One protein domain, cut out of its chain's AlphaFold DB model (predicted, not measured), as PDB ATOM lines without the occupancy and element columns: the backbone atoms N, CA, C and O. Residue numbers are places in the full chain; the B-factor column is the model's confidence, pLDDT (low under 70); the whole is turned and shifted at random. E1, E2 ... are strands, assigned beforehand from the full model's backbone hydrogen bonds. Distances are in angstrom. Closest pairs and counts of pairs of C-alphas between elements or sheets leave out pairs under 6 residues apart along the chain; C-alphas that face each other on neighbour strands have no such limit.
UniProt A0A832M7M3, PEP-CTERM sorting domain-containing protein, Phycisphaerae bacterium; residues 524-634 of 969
ATOM      1  N   LEU A 524     101.427 131.963 150.122       63.66
ATOM      2  CA  LEU A 524     102.206 133.193 149.966       63.66
ATOM      3  C   LEU A 524     103.516 133.077 150.757       63.66
ATOM      4  O   LEU A 524     103.483 132.875 151.964       63.66
ATOM      5  N   THR A 525     104.671 133.240 150.110       61.59
ATOM      6  CA  THR A 525     105.960 133.383 150.816       61.59
ATOM      7  C   THR A 525     106.382 134.844 150.817       61.59
ATOM      8  O   THR A 525     106.464 135.465 149.758       61.59
ATOM      9  N   VAL A 526     106.662 135.392 151.998       61.03
ATOM     10  CA  VAL A 526     107.076 136.789 152.173       61.03
ATOM     11  C   VAL A 526     108.592 136.839 152.386       61.03
ATOM     12  O   VAL A 526     109.091 136.290 153.369       61.03
ATOM     13  N   ALA A 527     109.316 137.446 151.437       54.56
ATOM     14  CA  ALA A 527     110.781 137.417 151.302       54.56
ATOM     15  C   ALA A 527     111.482 138.669 151.918       54.56
ATOM     16  O   ALA A 527     110.811 139.653 152.223       54.56
ATOM     17  N   PRO A 528     112.822 138.675 152.102       45.75
ATOM     18  CA  PRO A 528     113.515 139.483 153.122       45.75
ATOM     19  C   PRO A 528     113.722 140.981 152.835       45.75
ATOM     20  O   PRO A 528     114.249 141.679 153.700       45.75
ATOM     21  N   ARG A 529     113.310 141.518 151.678       43.28
ATOM     22  CA  ARG A 529     113.273 142.980 151.477       43.28
ATOM     23  C   ARG A 529     111.926 143.470 151.987       43.28
ATOM     24  O   ARG A 529     110.927 143.018 151.442       43.28
ATOM     25  N   THR A 530     111.937 144.328 153.017       38.59
ATOM     26  CA  THR A 530     110.766 144.925 153.698       38.59
ATOM     27  C   THR A 530     109.511 144.832 152.830       38.59
ATOM     28  O   THR A 530     109.394 145.604 151.870       38.59
ATOM     29  N   PRO A 531     108.638 143.843 153.064       40.69
ATOM     30  CA  PRO A 531     107.529 143.590 152.166       40.69
ATOM     31  C   PRO A 531     106.635 144.824 152.150       40.69
ATOM     32  O   PRO A 531     106.062 145.211 153.161       40.69
ATOM     33  N   TYR A 532     106.573 145.476 150.994       43.50
ATOM     34  CA  TYR A 532     105.712 146.617 150.739       43.50
ATOM     35  C   TYR A 532     104.530 146.107 149.920       43.50
ATOM     36  O   TYR A 532     104.533 146.166 148.693       43.50
ATOM     37  N   ILE A 533     103.516 145.556 150.593       50.59
ATOM     38  CA  ILE A 533     102.203 145.359 149.966       50.59
ATOM     39  C   ILE A 533     101.495 146.716 150.012       50.59
ATOM     40  O   ILE A 533     100.612 146.927 150.828       50.59
ATOM     41  N   SER A 534     101.921 147.665 149.183       45.44
ATOM     42  CA  SER A 534     101.129 148.856 148.876       45.44
ATOM     43  C   SER A 534     100.568 148.647 147.492       45.44
ATOM     44  O   SER A 534     101.172 149.005 146.481       45.44
ATOM     45  N   ASN A 535      99.435 147.969 147.432       48.41
ATOM     46  CA  ASN A 535      98.710 147.919 146.186       48.41
ATOM     47  C   ASN A 535      97.615 148.974 146.282       48.41
ATOM     48  O   ASN A 535      96.847 148.985 147.244       48.41
ATOM     49  N   ASN A 536      97.507 149.828 145.265       49.78
ATOM     50  CA  ASN A 536      96.287 150.587 144.999       49.78
ATOM     51  C   ASN A 536      95.196 149.592 144.546       49.78
ATOM     52  O   ASN A 536      94.733 149.645 143.416       49.78
ATOM     53  N   ILE A 537      94.836 148.605 145.373       54.97
ATOM     54  CA  ILE A 537      93.713 147.709 145.092       54.97
ATOM     55  C   ILE A 537      92.451 148.496 145.407       54.97
ATOM     56  O   ILE A 537      92.203 148.873 146.553       54.97
ATOM     57  N   THR A 538      91.669 148.779 144.372       54.34
ATOM     58  CA  THR A 538      90.431 149.553 144.514       54.34
ATOM     59  C   THR A 538      89.309 148.739 145.169       54.34
ATOM     60  O   THR A 538      88.359 149.333 145.670       54.34
ATOM     61  N   GLY A 539      89.407 147.403 145.154       59.69
ATOM     62  CA  GLY A 539      88.502 146.443 145.800       59.69
ATOM     63  C   GLY A 539      89.185 145.648 146.919       59.69
ATOM     64  O   GLY A 539      89.797 146.239 147.804       59.69
ATOM     65  N   THR A 540      89.083 144.312 146.906       62.00
ATOM     66  CA  THR A 540      89.576 143.447 148.005       62.00
ATOM     67  C   THR A 540      90.895 142.739 147.659       62.00
ATOM     68  O   THR A 540      91.065 142.224 146.552       62.00
ATOM     69  N   LEU A 541      91.822 142.658 148.625       71.25
ATOM     70  CA  LEU A 541      92.967 141.738 148.578       71.25
ATOM     71  C   LEU A 541      92.669 140.533 149.465       71.25
ATOM     72  O   LEU A 541      92.625 140.677 150.682       71.25
ATOM     73  N   GLN A 542      92.511 139.348 148.880       71.19
ATOM     74  CA  GLN A 542      92.266 138.120 149.630       71.19
ATOM     75  C   GLN A 542      93.401 137.112 149.433       71.19
ATOM     76  O   GLN A 542      93.834 136.861 148.311       71.19
ATOM     77  N   VAL A 543      93.861 136.496 150.521       71.75
ATOM     78  CA  VAL A 543      94.826 135.388 150.502       71.75
ATOM     79  C   VAL A 543      94.197 134.190 151.198       71.75
ATOM     80  O   VAL A 543      93.972 134.208 152.407       71.75
ATOM     81  N   SER A 544      93.873 133.155 150.430       71.75
ATOM     82  CA  SER A 544      93.222 131.940 150.928       71.75
ATOM     83  C   SER A 544      94.210 130.832 151.301       71.75
ATOM     84  O   SER A 544      93.910 130.026 152.176       71.75
ATOM     85  N   GLY A 545      95.394 130.803 150.680       70.44
ATOM     86  CA  GLY A 545      96.470 129.885 151.060       70.44
ATOM     87  C   GLY A 545      97.265 130.362 152.282       70.44
ATOM     88  O   GLY A 545      97.214 131.533 152.658       70.44
ATOM     89  N   ALA A 546      98.015 129.451 152.911       75.38
ATOM     90  CA  ALA A 546      98.866 129.784 154.055       75.38
ATOM     91  C   ALA A 546      99.931 130.833 153.686       75.38
ATOM     92  O   ALA A 546     100.499 130.798 152.594       75.38
ATOM     93  N   THR A 547     100.233 131.741 154.612       80.00
ATOM     94  CA  THR A 547     101.298 132.740 154.462       80.00
ATOM     95  C   THR A 547     102.515 132.308 155.275       80.00
ATOM     96  O   THR A 547     102.406 132.094 156.476       80.00
ATOM     97  N   THR A 548     103.683 132.178 154.646       81.38
ATOM     98  CA  THR A 548     104.949 131.841 155.317       81.38
ATOM     99  C   THR A 548     105.869 133.056 155.357       81.38
ATOM    100  O   THR A 548     106.258 133.598 154.318       81.38
ATOM    101  N   LEU A 549     106.231 133.477 156.566       82.81
ATOM    102  CA  LEU A 549     107.182 134.547 156.833       82.81
ATOM    103  C   LEU A 549     108.617 134.006 156.808       82.81
ATOM    104  O   LEU A 549     108.937 133.042 157.506       82.81
ATOM    105  N   THR A 550     109.490 134.662 156.041       80.62
ATOM    106  CA  THR A 550     110.953 134.444 156.084       80.62
ATOM    107  C   THR A 550     111.713 135.634 156.686       80.62
ATOM    108  O   THR A 550     112.933 135.588 156.820       80.62
ATOM    109  N   ASN A 551     110.985 136.701 157.038       82.12
ATOM    110  CA  ASN A 551     111.424 137.879 157.784       82.12
ATOM    111  C   ASN A 551     110.182 138.555 158.415       82.12
ATOM    112  O   ASN A 551     109.050 138.176 158.095       82.12
ATOM    113  N   ASN A 552     110.373 139.573 159.257       81.50
ATOM    114  CA  ASN A 552     109.291 140.448 159.719       81.50
ATOM    115  C   ASN A 552     108.544 141.067 158.529       81.50
ATOM    116  O   ASN A 552     109.166 141.520 157.562       81.50
ATOM    117  N   ALA A 553     107.214 141.109 158.610       82.88
ATOM    118  CA  ALA A 553     106.366 141.593 157.527       82.88
ATOM    119  C   ALA A 553     105.565 142.837 157.915       82.88
ATOM    120  O   ALA A 553     104.970 142.890 158.986       82.88
ATOM    121  N   THR A 554     105.488 143.821 157.018       82.81
ATOM    122  CA  THR A 554     104.612 144.989 157.159       82.81
ATOM    123  C   THR A 554     103.493 144.924 156.121       82.81
ATOM    124  O   THR A 554     103.736 144.838 154.922       82.81
ATOM    125  N   PHE A 555     102.248 144.974 156.582       81.50
ATOM    126  CA  PHE A 555     101.043 145.008 155.764       81.50
ATOM    127  C   PHE A 555     100.469 146.426 155.792       81.50
ATOM    128  O   PHE A 555      99.813 146.812 156.759       81.50
ATOM    129  N   THR A 556     100.721 147.209 154.743       76.12
ATOM    130  CA  THR A 556     100.214 148.585 154.628       76.12
ATOM    131  C   THR A 556      98.934 148.607 153.805       76.12
ATOM    132  O   THR A 556      98.962 148.455 152.592       76.12
ATOM    133  N   THR A 557      97.794 148.834 154.445       73.00
ATOM    134  CA  THR A 557      96.509 148.979 153.744       73.00
ATOM    135  C   THR A 557      96.121 150.454 153.715       73.00
ATOM    136  O   THR A 557      96.002 151.059 154.780       73.00
ATOM    137  N   THR A 558      95.893 151.043 152.544       67.44
ATOM    138  CA  THR A 558      95.513 152.463 152.401       67.44
ATOM    139  C   THR A 558      94.134 152.575 151.757       67.44
ATOM    140  O   THR A 558      93.863 151.881 150.780       67.44
ATOM    141  N   LEU A 559      93.268 153.465 152.258       56.06
ATOM    142  CA  LEU A 559      92.048 153.854 151.538       56.06
ATOM    143  C   LEU A 559      92.414 154.825 150.407       56.06
ATOM    144  O   LEU A 559      92.734 155.985 150.666       56.06
ATOM    145  N   ALA A 560      92.339 154.382 149.154       44.50
ATOM    146  CA  ALA A 560      92.386 155.289 148.011       44.50
ATOM    147  C   ALA A 560      90.965 155.805 147.694       44.50
ATOM    148  O   ALA A 560      90.156 155.102 147.089       44.50
ATOM    149  N   GLY A 561      90.675 157.050 148.097       40.94
ATOM    150  CA  GLY A 561      89.480 157.810 147.701       40.94
ATOM    151  C   GLY A 561      88.330 157.815 148.718       40.94
ATOM    152  O   GLY A 561      87.938 156.783 149.259       40.94
ATOM    153  N   ALA A 562      87.759 159.002 148.953       33.56
ATOM    154  CA  ALA A 562      86.546 159.200 149.745       33.56
ATOM    155  C   ALA A 562      85.351 158.520 149.043       33.56
ATOM    156  O   ALA A 562      84.753 159.087 148.134       33.56
ATOM    157  N   GLY A 563      85.059 157.273 149.415       38.12
ATOM    158  CA  GLY A 563      83.973 156.471 148.837       38.12
ATOM    159  C   GLY A 563      84.169 154.954 148.938       38.12
ATOM    160  O   GLY A 563      83.190 154.219 148.883       38.12
ATOM    161  N   ASN A 564      85.398 154.470 149.149       46.28
ATOM    162  CA  ASN A 564      85.686 153.035 149.213       46.28
ATOM    163  C   ASN A 564      85.866 152.550 150.657       46.28
ATOM    164  O   ASN A 564      86.979 152.308 151.117       46.28
ATOM    165  N   ALA A 565      84.753 152.334 151.358       42.81
ATOM    166  CA  ALA A 565      84.705 151.650 152.657       42.81
ATOM    167  C   ALA A 565      85.025 150.129 152.577       42.81
ATOM    168  O   ALA A 565      84.650 149.376 153.470       42.81
ATOM    169  N   GLY A 566      85.687 149.662 151.505       46.50
ATOM    170  CA  GLY A 566      85.824 148.240 151.154       46.50
ATOM    171  C   GLY A 566      87.240 147.740 150.832       46.50
ATOM    172  O   GLY A 566      87.390 146.550 150.571       46.50
ATOM    173  N   SER A 567      88.279 148.588 150.857       55.19
ATOM    174  CA  SER A 567      89.666 148.127 150.667       55.19
ATOM    175  C   SER A 567      90.167 147.408 151.924       55.19
ATOM    176  O   SER A 567      90.722 148.027 152.835       55.19
ATOM    177  N   ALA A 568      89.935 146.097 151.981       69.62
ATOM    178  CA  ALA A 568      90.376 145.220 153.058       69.62
ATOM    179  C   ALA A 568      91.434 144.222 152.561       69.62
ATOM    180  O   ALA A 568      91.297 143.633 151.485       69.62
ATOM    181  N   LEU A 569      92.480 144.018 153.365       79.94
ATOM    182  CA  LEU A 569      93.349 142.846 153.264       79.94
ATOM    183  C   LEU A 569      92.728 141.715 154.084       79.94
ATOM    184  O   LEU A 569      92.668 141.820 155.301       79.94
ATOM    185  N   ILE A 570      92.309 140.628 153.449       82.25
ATOM    186  CA  ILE A 570      91.715 139.466 154.113       82.25
ATOM    187  C   ILE A 570      92.662 138.273 153.972       82.25
ATOM    188  O   ILE A 570      92.893 137.772 152.873       82.25
ATOM    189  N   LEU A 571      93.194 137.790 155.090       85.69
ATOM    190  CA  LEU A 571      94.028 136.593 155.161       85.69
ATOM    191  C   LEU A 571      93.196 135.440 155.739       85.69
ATOM    192  O   LEU A 571      92.954 135.365 156.944       85.69
ATOM    193  N   ASN A 572      92.734 134.544 154.863       81.69
ATOM    194  CA  ASN A 572      92.002 133.335 155.248       81.69
ATOM    195  C   ASN A 572      92.918 132.149 155.547       81.69
ATOM    196  O   ASN A 572      92.518 131.262 156.291       81.69
ATOM    197  N   GLY A 573      94.124 132.116 154.978       81.19
ATOM    198  CA  GLY A 573      95.134 131.128 155.346       81.19
ATOM    199  C   GLY A 573      95.926 131.545 156.584       81.19
ATOM    200  O   GLY A 573      96.157 132.732 156.810       81.19
ATOM    201  N   ALA A 574      96.366 130.560 157.370       88.75
ATOM    202  CA  ALA A 574      97.201 130.782 158.548       88.75
ATOM    203  C   ALA A 574      98.523 131.472 158.179       88.75
ATOM    204  O   ALA A 574      99.154 131.111 157.180       88.75
ATOM    205  N   ILE A 575      98.965 132.423 159.003       90.00
ATOM    206  CA  ILE A 575     100.313 132.992 158.927       90.00
ATOM    207  C   ILE A 575     101.247 132.174 159.829       90.00
ATOM    208  O   ILE A 575     101.004 132.069 161.030       90.00
ATOM    209  N   GLY A 576     102.329 131.636 159.270       89.50
ATOM    210  CA  GLY A 576     103.413 130.963 159.993       89.50
ATOM    211  C   GLY A 576     104.783 131.516 159.601       89.50
ATOM    212  O   GLY A 576     104.882 132.405 158.759       89.50
ATOM    213  N   ASN A 577     105.858 130.993 160.186       88.06
ATOM    214  CA  ASN A 577     107.226 131.438 159.910       88.06
ATOM    215  C   ASN A 577     108.193 130.259 159.716       88.06
ATOM    216  O   ASN A 577     108.017 129.192 160.299       88.06
ATOM    217  N   THR A 578     109.248 130.474 158.930       86.75
ATOM    218  CA  THR A 578     110.375 129.540 158.775       86.75
ATOM    219  C   THR A 578     111.690 130.301 158.879       86.75
ATOM    220  O   THR A 578     111.878 131.274 158.153       86.75
ATOM    221  N   GLY A 579     112.622 129.841 159.718       81.81
ATOM    222  CA  GLY A 579     113.982 130.400 159.786       81.81
ATOM    223  C   GLY A 579     114.217 131.514 160.819       81.81
ATOM    224  O   GLY A 579     115.258 132.157 160.762       81.81
ATOM    225  N   GLY A 580     113.299 131.736 161.765       85.62
ATOM    226  CA  GLY A 580     113.461 132.708 162.861       85.62
ATOM    227  C   GLY A 580     112.124 133.131 163.469       85.62
ATOM    228  O   GLY A 580     111.088 132.807 162.899       85.62
ATOM    229  N   SER A 581     112.129 133.833 164.609       90.62
ATOM    230  CA  SER A 581     110.917 134.462 165.161       90.62
ATOM    231  C   SER A 581     110.610 135.725 164.360       90.62
ATOM    232  O   SER A 581     111.397 136.671 164.360       90.62
ATOM    233  N   PHE A 582     109.497 135.703 163.622       91.25
ATOM    234  CA  PHE A 582     109.088 136.796 162.743       91.25
ATOM    235  C   PHE A 582     107.682 137.266 163.084       91.25
ATOM    236  O   PHE A 582     106.780 136.453 163.290       91.25
ATOM    237  N   GLY A 583     107.532 138.584 163.153       91.19
ATOM    238  CA  GLY A 583     106.300 139.277 163.497       91.19
ATOM    239  C   GLY A 583     105.632 139.956 162.305       91.19
ATOM    240  O   GLY A 583     106.168 139.996 161.190       91.19
ATOM    241  N   ILE A 584     104.458 140.527 162.566       92.31
ATOM    242  CA  ILE A 584     103.680 141.294 161.595       92.31
ATOM    243  C   ILE A 584     103.449 142.725 162.084       92.31
ATOM    244  O   ILE A 584     103.209 142.975 163.261       92.31
ATOM    245  N   THR A 585     103.483 143.686 161.165       91.50
ATOM    246  CA  THR A 585     103.088 145.078 161.406       91.50
ATOM    247  C   THR A 585     101.921 145.439 160.500       91.50
ATOM    248  O   THR A 585     102.077 145.444 159.283       91.50
ATOM    249  N   LYS A 586     100.763 145.780 161.060       89.31
ATOM    250  CA  LYS A 586      99.641 146.367 160.326       89.31
ATOM    251  C   LYS A 586      99.807 147.885 160.276       89.31
ATOM    252  O   LYS A 586      99.748 148.540 161.310       89.31
ATOM    253  N   ALA A 587      99.972 148.436 159.078       86.25
ATOM    254  CA  ALA A 587     100.140 149.863 158.821       86.25
ATOM    255  C   ALA A 587      99.055 150.406 157.867       86.25
ATOM    256  O   ALA A 587      98.285 149.647 157.265       86.25
ATOM    257  N   GLY A 588      99.004 151.731 157.714       82.44
ATOM    258  CA  GLY A 588      98.060 152.430 156.834       82.44
ATOM    259  C   GLY A 588      96.620 152.472 157.365       82.44
ATOM    260  O   GLY A 588      96.247 151.716 158.256       82.44
ATOM    261  N   THR A 589      95.798 153.374 156.824       80.94
ATOM    262  CA  THR A 589      94.446 153.684 157.335       80.94
ATOM    263  C   THR A 589      93.380 152.619 157.056       80.94
ATOM    264  O   THR A 589      92.312 152.671 157.655       80.94
ATOM    265  N   GLY A 590      93.643 151.671 156.155       78.94
ATOM    266  CA  GLY A 590      92.708 150.606 155.776       78.94
ATOM    267  C   GLY A 590      92.594 149.456 156.771       78.94
ATOM    268  O   GLY A 590      93.288 149.412 157.787       78.94
ATOM    269  N   ASN A 591      91.716 148.509 156.451       85.19
ATOM    270  CA  ASN A 591      91.396 147.374 157.312       85.19
ATOM    271  C   ASN A 591      92.183 146.120 156.911       85.19
ATOM    272  O   ASN A 591      92.420 145.869 155.728       85.19
ATOM    273  N   MET A 592      92.546 145.303 157.897       88.38
ATOM    274  CA  MET A 592      93.106 143.963 157.703       88.38
ATOM    275  C   MET A 592      92.306 142.954 158.522       88.38
ATOM    276  O   MET A 592      91.996 143.232 159.671       88.38
ATOM    277  N   THR A 593      91.998 141.787 157.967       90.62
ATOM    278  CA  THR A 593      91.272 140.701 158.635       90.62
ATOM    279  C   THR A 593      92.110 139.429 158.614       90.62
ATOM    280  O   THR A 593      92.597 139.026 157.559       90.62
ATOM    281  N   LEU A 594      92.247 138.774 159.764       93.06
ATOM    282  CA  LEU A 594      92.813 137.432 159.905       93.06
ATOM    283  C   LEU A 594      91.672 136.464 160.205       93.06
ATOM    284  O   LEU A 594      90.940 136.709 161.153       93.06
ATOM    285  N   ASN A 595      91.516 135.371 159.455       90.88
ATOM    286  CA  ASN A 595      90.429 134.403 159.687       90.88
ATOM    287  C   ASN A 595      90.900 133.021 160.170       90.88
ATOM    288  O   ASN A 595      90.074 132.247 160.646       90.88
ATOM    289  N   ALA A 596      92.198 132.713 160.088       92.44
ATOM    290  CA  ALA A 596      92.768 131.431 160.513       92.44
ATOM    291  C   ALA A 596      93.659 131.553 161.757       92.44
ATOM    292  O   ALA A 596      94.178 132.626 162.057       92.44
ATOM    293  N   VAL A 597      93.855 130.425 162.449       92.50
ATOM    294  CA  VAL A 597      94.805 130.267 163.564       92.50
ATOM    295  C   VAL A 597      96.213 130.582 163.059       92.50
ATOM    296  O   VAL A 597      96.699 129.907 162.151       92.50
ATOM    297  N   ASN A 598      96.871 131.590 163.628       93.12
ATOM    298  CA  ASN A 598      98.204 132.004 163.190       93.12
ATOM    299  C   ASN A 598      99.272 131.440 164.129       93.12
ATOM    300  O   ASN A 598      99.076 131.381 165.340       93.12
ATOM    301  N   THR A 599     100.406 131.029 163.564       92.94
ATOM    302  CA  THR A 599     101.497 130.357 164.283       92.94
ATOM    303  C   THR A 599     102.820 131.113 164.234       92.94
ATOM    304  O   THR A 599     103.800 130.627 164.801       92.94
ATOM    305  N   TYR A 600     102.864 132.288 163.590       94.06
ATOM    306  CA  TYR A 600     104.045 133.148 163.623       94.06
ATOM    307  C   TYR A 600     104.423 133.522 165.063       94.06
ATOM    308  O   TYR A 600     103.566 133.621 165.937       94.06
ATOM    309  N   SER A 601     105.719 133.689 165.310       94.31
ATOM    310  CA  SER A 601     106.289 133.704 166.667       94.31
ATOM    311  C   SER A 601     106.942 135.026 167.076       94.31
ATOM    312  O   SER A 601     107.538 135.098 168.148       94.31
ATOM    313  N   GLY A 602     106.895 136.053 166.224       95.31
ATOM    314  CA  GLY A 602     107.333 137.413 166.556       95.31
ATOM    315  C   GLY A 602     106.161 138.358 166.818       95.31
ATOM    316  O   GLY A 602     104.999 137.974 166.701       95.31
ATOM    317  N   ASP A 603     106.477 139.606 167.160       94.94
ATOM    318  CA  ASP A 603     105.507 140.608 167.617       94.94
ATOM    319  C   ASP A 603     104.424 140.956 166.585       94.94
ATOM    320  O   ASP A 603     104.671 141.045 165.381       94.94
ATOM    321  N   THR A 604     103.225 141.263 167.079       95.62
ATOM    322  CA  THR A 604     102.127 141.848 166.305       95.62
ATOM    323  C   THR A 604     102.035 143.334 166.632       95.62
ATOM    324  O   THR A 604     101.694 143.695 167.753       95.62
ATOM    325  N   THR A 605     102.329 144.211 165.673       94.44
ATOM    326  CA  THR A 605     102.294 145.674 165.866       94.44
ATOM    327  C   THR A 605     101.244 146.322 164.969       94.44
ATOM    328  O   THR A 605     101.160 146.011 163.785       94.44
ATOM    329  N   LEU A 606     100.440 147.237 165.503       94.56
ATOM    330  CA  LEU A 606      99.393 147.951 164.780       94.56
ATOM    331  C   LEU A 606      99.724 149.445 164.789       94.56
ATOM    332  O   LEU A 606      99.579 150.097 165.816       94.56
ATOM    333  N   THR A 607     100.164 149.986 163.654       91.44
ATOM    334  CA  THR A 607     100.553 151.400 163.503       91.44
ATOM    335  C   THR A 607      99.503 152.266 162.805       91.44
ATOM    336  O   THR A 607      99.664 153.479 162.711       91.44
ATOM    337  N   GLY A 608      98.420 151.665 162.300       87.69
ATOM    338  CA  GLY A 608      97.287 152.390 161.722       87.69
ATOM    339  C   GLY A 608      96.160 151.480 161.224       87.69
ATOM    340  O   GLY A 608      96.359 150.282 160.984       87.69
ATOM    341  N   GLY A 609      94.973 152.068 161.039       88.19
ATOM    342  CA  GLY A 609      93.765 151.356 160.604       88.19
ATOM    343  C   GLY A 609      93.284 150.335 161.639       88.19
ATOM    344  O   GLY A 609      93.669 150.420 162.803       88.19
ATOM    345  N   THR A 610      92.464 149.367 161.224       90.19
ATOM    346  CA  THR A 610      91.930 148.325 162.123       90.19
ATOM    347  C   THR A 610      92.378 146.926 161.696       90.19
ATOM    348  O   THR A 610      92.344 146.592 160.508       90.19
ATOM    349  N   LEU A 611      92.790 146.104 162.665       93.19
ATOM    350  CA  LEU A 611      93.030 144.669 162.509       93.19
ATOM    351  C   LEU A 611      91.858 143.880 163.109       93.19
ATOM    352  O   LEU A 611      91.647 143.915 164.315       93.19
ATOM    353  N   PHE A 612      91.121 143.159 162.271       92.94
ATOM    354  CA  PHE A 612      90.002 142.299 162.644       92.94
ATOM    355  C   PHE A 612      90.459 140.852 162.804       92.94
ATOM    356  O   PHE A 612      91.133 140.305 161.926       92.94
ATOM    357  N   LEU A 613      90.035 140.200 163.882       93.44
ATOM    358  CA  LEU A 613      90.196 138.761 164.072       93.44
ATOM    359  C   LEU A 613      88.859 138.075 163.841       93.44
ATOM    360  O   LEU A 613      87.900 138.301 164.574       93.44
ATOM    361  N   GLY A 614      88.823 137.196 162.846       91.62
ATOM    362  CA  GLY A 614      87.744 136.246 162.640       91.62
ATOM    363  C   GLY A 614      87.658 135.222 163.773       91.62
ATOM    364  O   GLY A 614      88.548 135.097 164.617       91.62
ATOM    365  N   SER A 615      86.581 134.441 163.769       89.94
ATOM    366  CA  SER A 615      86.231 133.516 164.857       89.94
ATOM    367  C   SER A 615      87.316 132.481 165.187       89.94
ATOM    368  O   SER A 615      87.464 132.103 166.347       89.94
ATOM    369  N   ALA A 616      88.098 132.042 164.196       88.94
ATOM    370  CA  ALA A 616      89.193 131.090 164.383       88.94
ATOM    371  C   ALA A 616      90.578 131.747 164.518       88.94
ATOM    372  O   ALA A 616      91.541 131.054 164.833       88.94
ATOM    373  N   ALA A 617      90.710 133.059 164.299       90.56
ATOM    374  CA  ALA A 617      92.017 133.708 164.291       90.56
ATOM    375  C   ALA A 617      92.610 133.871 165.690       90.56
ATOM    376  O   ALA A 617      91.908 134.270 166.620       90.56
ATOM    377  N   SER A 618      93.904 133.583 165.825       87.56
ATOM    378  CA  SER A 618      94.639 133.641 167.092       87.56
ATOM    379  C   SER A 618      95.948 134.423 166.963       87.56
ATOM    380  O   SER A 618      96.472 134.603 165.858       87.56
ATOM    381  N   PHE A 619      96.462 134.853 168.120       87.38
ATOM    382  CA  PHE A 619      97.781 135.467 168.296       87.38
ATOM    383  C   PHE A 619      98.635 134.718 169.317       87.38
ATOM    384  O   PHE A 619      99.606 135.275 169.809       87.38
ATOM    385  N   ASP A 620      98.282 133.488 169.677       87.69
ATOM    386  CA  ASP A 620      98.794 132.814 170.879       87.69
ATOM    387  C   ASP A 620     100.329 132.702 170.913       87.69
ATOM    388  O   ASP A 620     100.929 132.728 171.984       87.69
ATOM    389  N   ASN A 621     100.963 132.646 169.738       92.19
ATOM    390  CA  ASN A 621     102.416 132.565 169.587       92.19
ATOM    391  C   ASN A 621     103.116 133.933 169.479       92.19
ATOM    392  O   ASN A 621     104.343 133.990 169.533       92.19
ATOM    393  N   SER A 622     102.365 135.026 169.317       94.88
ATOM    394  CA  SER A 622     102.898 136.389 169.313       94.88
ATOM    395  C   SER A 622     103.202 136.789 170.756       94.88
ATOM    396  O   SER A 622     102.266 136.890 171.551       94.88
ATOM    397  N   PRO A 623     104.460 137.055 171.142       95.81
ATOM    398  CA  PRO A 623     104.772 137.426 172.522       95.81
ATOM    399  C   PRO A 623     104.197 138.804 172.882       95.81
ATOM    400  O   PRO A 623     103.874 139.075 174.039       95.81
ATOM    401  N   VAL A 624     104.016 139.667 171.880       95.50
ATOM    402  CA  VAL A 624     103.530 141.037 172.044       95.50
ATOM    403  C   VAL A 624     102.422 141.343 171.048       95.50
ATOM    404  O   VAL A 624     102.564 141.058 169.860       95.50
ATOM    405  N   ILE A 625     101.354 141.985 171.515       95.06
ATOM    406  CA  ILE A 625     100.339 142.645 170.693       95.06
ATOM    407  C   ILE A 625     100.394 144.137 171.036       95.06
ATOM    408  O   ILE A 625     100.030 144.525 172.141       95.06
ATOM    409  N   ASN A 626     100.900 144.966 170.123       94.31
ATOM    410  CA  ASN A 626     101.197 146.379 170.358       94.31
ATOM    411  C   ASN A 626     100.298 147.296 169.517       94.31
ATOM    412  O   ASN A 626     100.462 147.375 168.298       94.31
ATOM    413  N   LEU A 627      99.376 148.010 170.162       93.88
ATOM    414  CA  LEU A 627      98.540 149.041 169.548       93.88
ATOM    415  C   LEU A 627      99.299 150.378 169.559       93.88
ATOM    416  O   LEU A 627      99.188 151.175 170.487       93.88
ATOM    417  N   ASN A 628     100.097 150.622 168.520       90.31
ATOM    418  CA  ASN A 628     100.933 151.815 168.366       90.31
ATOM    419  C   ASN A 628     100.336 152.796 167.338       90.31
ATOM    420  O   ASN A 628     100.970 153.133 166.339       90.31
ATOM    421  N   GLY A 629      99.074 153.188 167.542       86.25
ATOM    422  CA  GLY A 629      98.325 154.081 166.641       86.25
ATOM    423  C   GLY A 629      97.318 153.386 165.713       86.25
ATOM    424  O   GLY A 629      96.599 154.065 164.980       86.25
ATOM    425  N   GLY A 630      97.235 152.052 165.741       90.25
ATOM    426  CA  GLY A 630      96.174 151.264 165.099       90.25
ATOM    427  C   GLY A 630      95.183 150.650 166.096       90.25
ATOM    428  O   GLY A 630      95.456 150.577 167.291       90.25
ATOM    429  N   ASN A 631      94.045 150.172 165.587       92.56
ATOM    430  CA  ASN A 631      92.952 149.589 166.370       92.56
ATOM    431  C   ASN A 631      92.902 148.063 166.237       92.56
ATOM    432  O   ASN A 631      93.147 147.521 165.155       92.56
ATOM    433  N   LEU A 632      92.489 147.378 167.301       94.38
ATOM    434  CA  LEU A 632      92.247 145.933 167.310       94.38
ATOM    435  C   LEU A 632      90.744 145.648 167.441       94.38
ATOM    436  O   LEU A 632      90.080 146.238 168.287       94.38
ATOM    437  N   ASP A 633      90.212 144.726 166.643       94.19
ATOM    438  CA  ASP A 633      88.833 144.240 166.752       94.19
ATOM    439  C   ASP A 633      88.822 142.710 166.869       94.19
ATOM    440  O   ASP A 633      89.337 141.991 166.010       94.19
ATOM    441  N   THR A 634      88.235 142.208 167.955       94.25
ATOM    442  CA  THR A 634      88.103 140.773 168.256       94.25
ATOM    443  C   THR A 634      86.647 140.331 168.402       94.25
ATOM    444  O   THR A 634      86.380 139.229 168.877       94.25
TER     445      THR A 634
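Overview. This is residues 524 to 634 of the 969 residues of the protein "PEP-CTERM sorting domain-containing protein" of Phycisphaerae bacterium (UniProt A0A832M7M3). Little regular structure is named, yet the chain winds in stacked, roughly three-sided turns, a solenoid walled by three sheets, each parallel: E2 E5 E8 E10 E12, E4 E7 E9 E11 and E1 E3 E6. The 111 printed residues have twelve named strands, E1 to E12 along the chain, holding 43 residues, and no named helix: all strand. The whole is compact, radius of gyration of the C-alphas 12.9 A, spanning 40 by 27 by 24 A.

Arrangement. The largest sheet runs E2, residues 541 to 543, E5, 568 to 571, E8, 591 to 594, E10, 610 to 613, and E12, 631 to 633. E5 and E8 are parallel at 13 degrees, with N 593 and O 569 within hydrogen-bond range, 2.7 A. The second runs E4, 553 to 556, E7, 584 to 587, E9, 604 to 606, and E11, 624 to 628; N 555 and O 585 of E4 and E7 are 2.7 A apart. The third runs E1, 524 to 526, E3, 547 to 549, and E6, 575 to 577; N 576 and O 547 are 2.8 A apart. The closest C-alphas of E9 and E12, Leu 606 and Asn 631, are 6.8 A apart.

Along the chain. E11 is 11.7 A long. E1 begins at C-alpha 524 (102.206, 133.193, 149.966); E12 ends at C-alpha 633 (88.833, 144.240, 166.752).

Size, cuts and confidence. The farthest C-alphas, Gly 563 and Gly 579, are 41.2 A apart. The printed part has no cut. Links E1 to E2 and E4 to E5 are long. pLDDT is under 70 at residues 524 to 540 and 558 to 568.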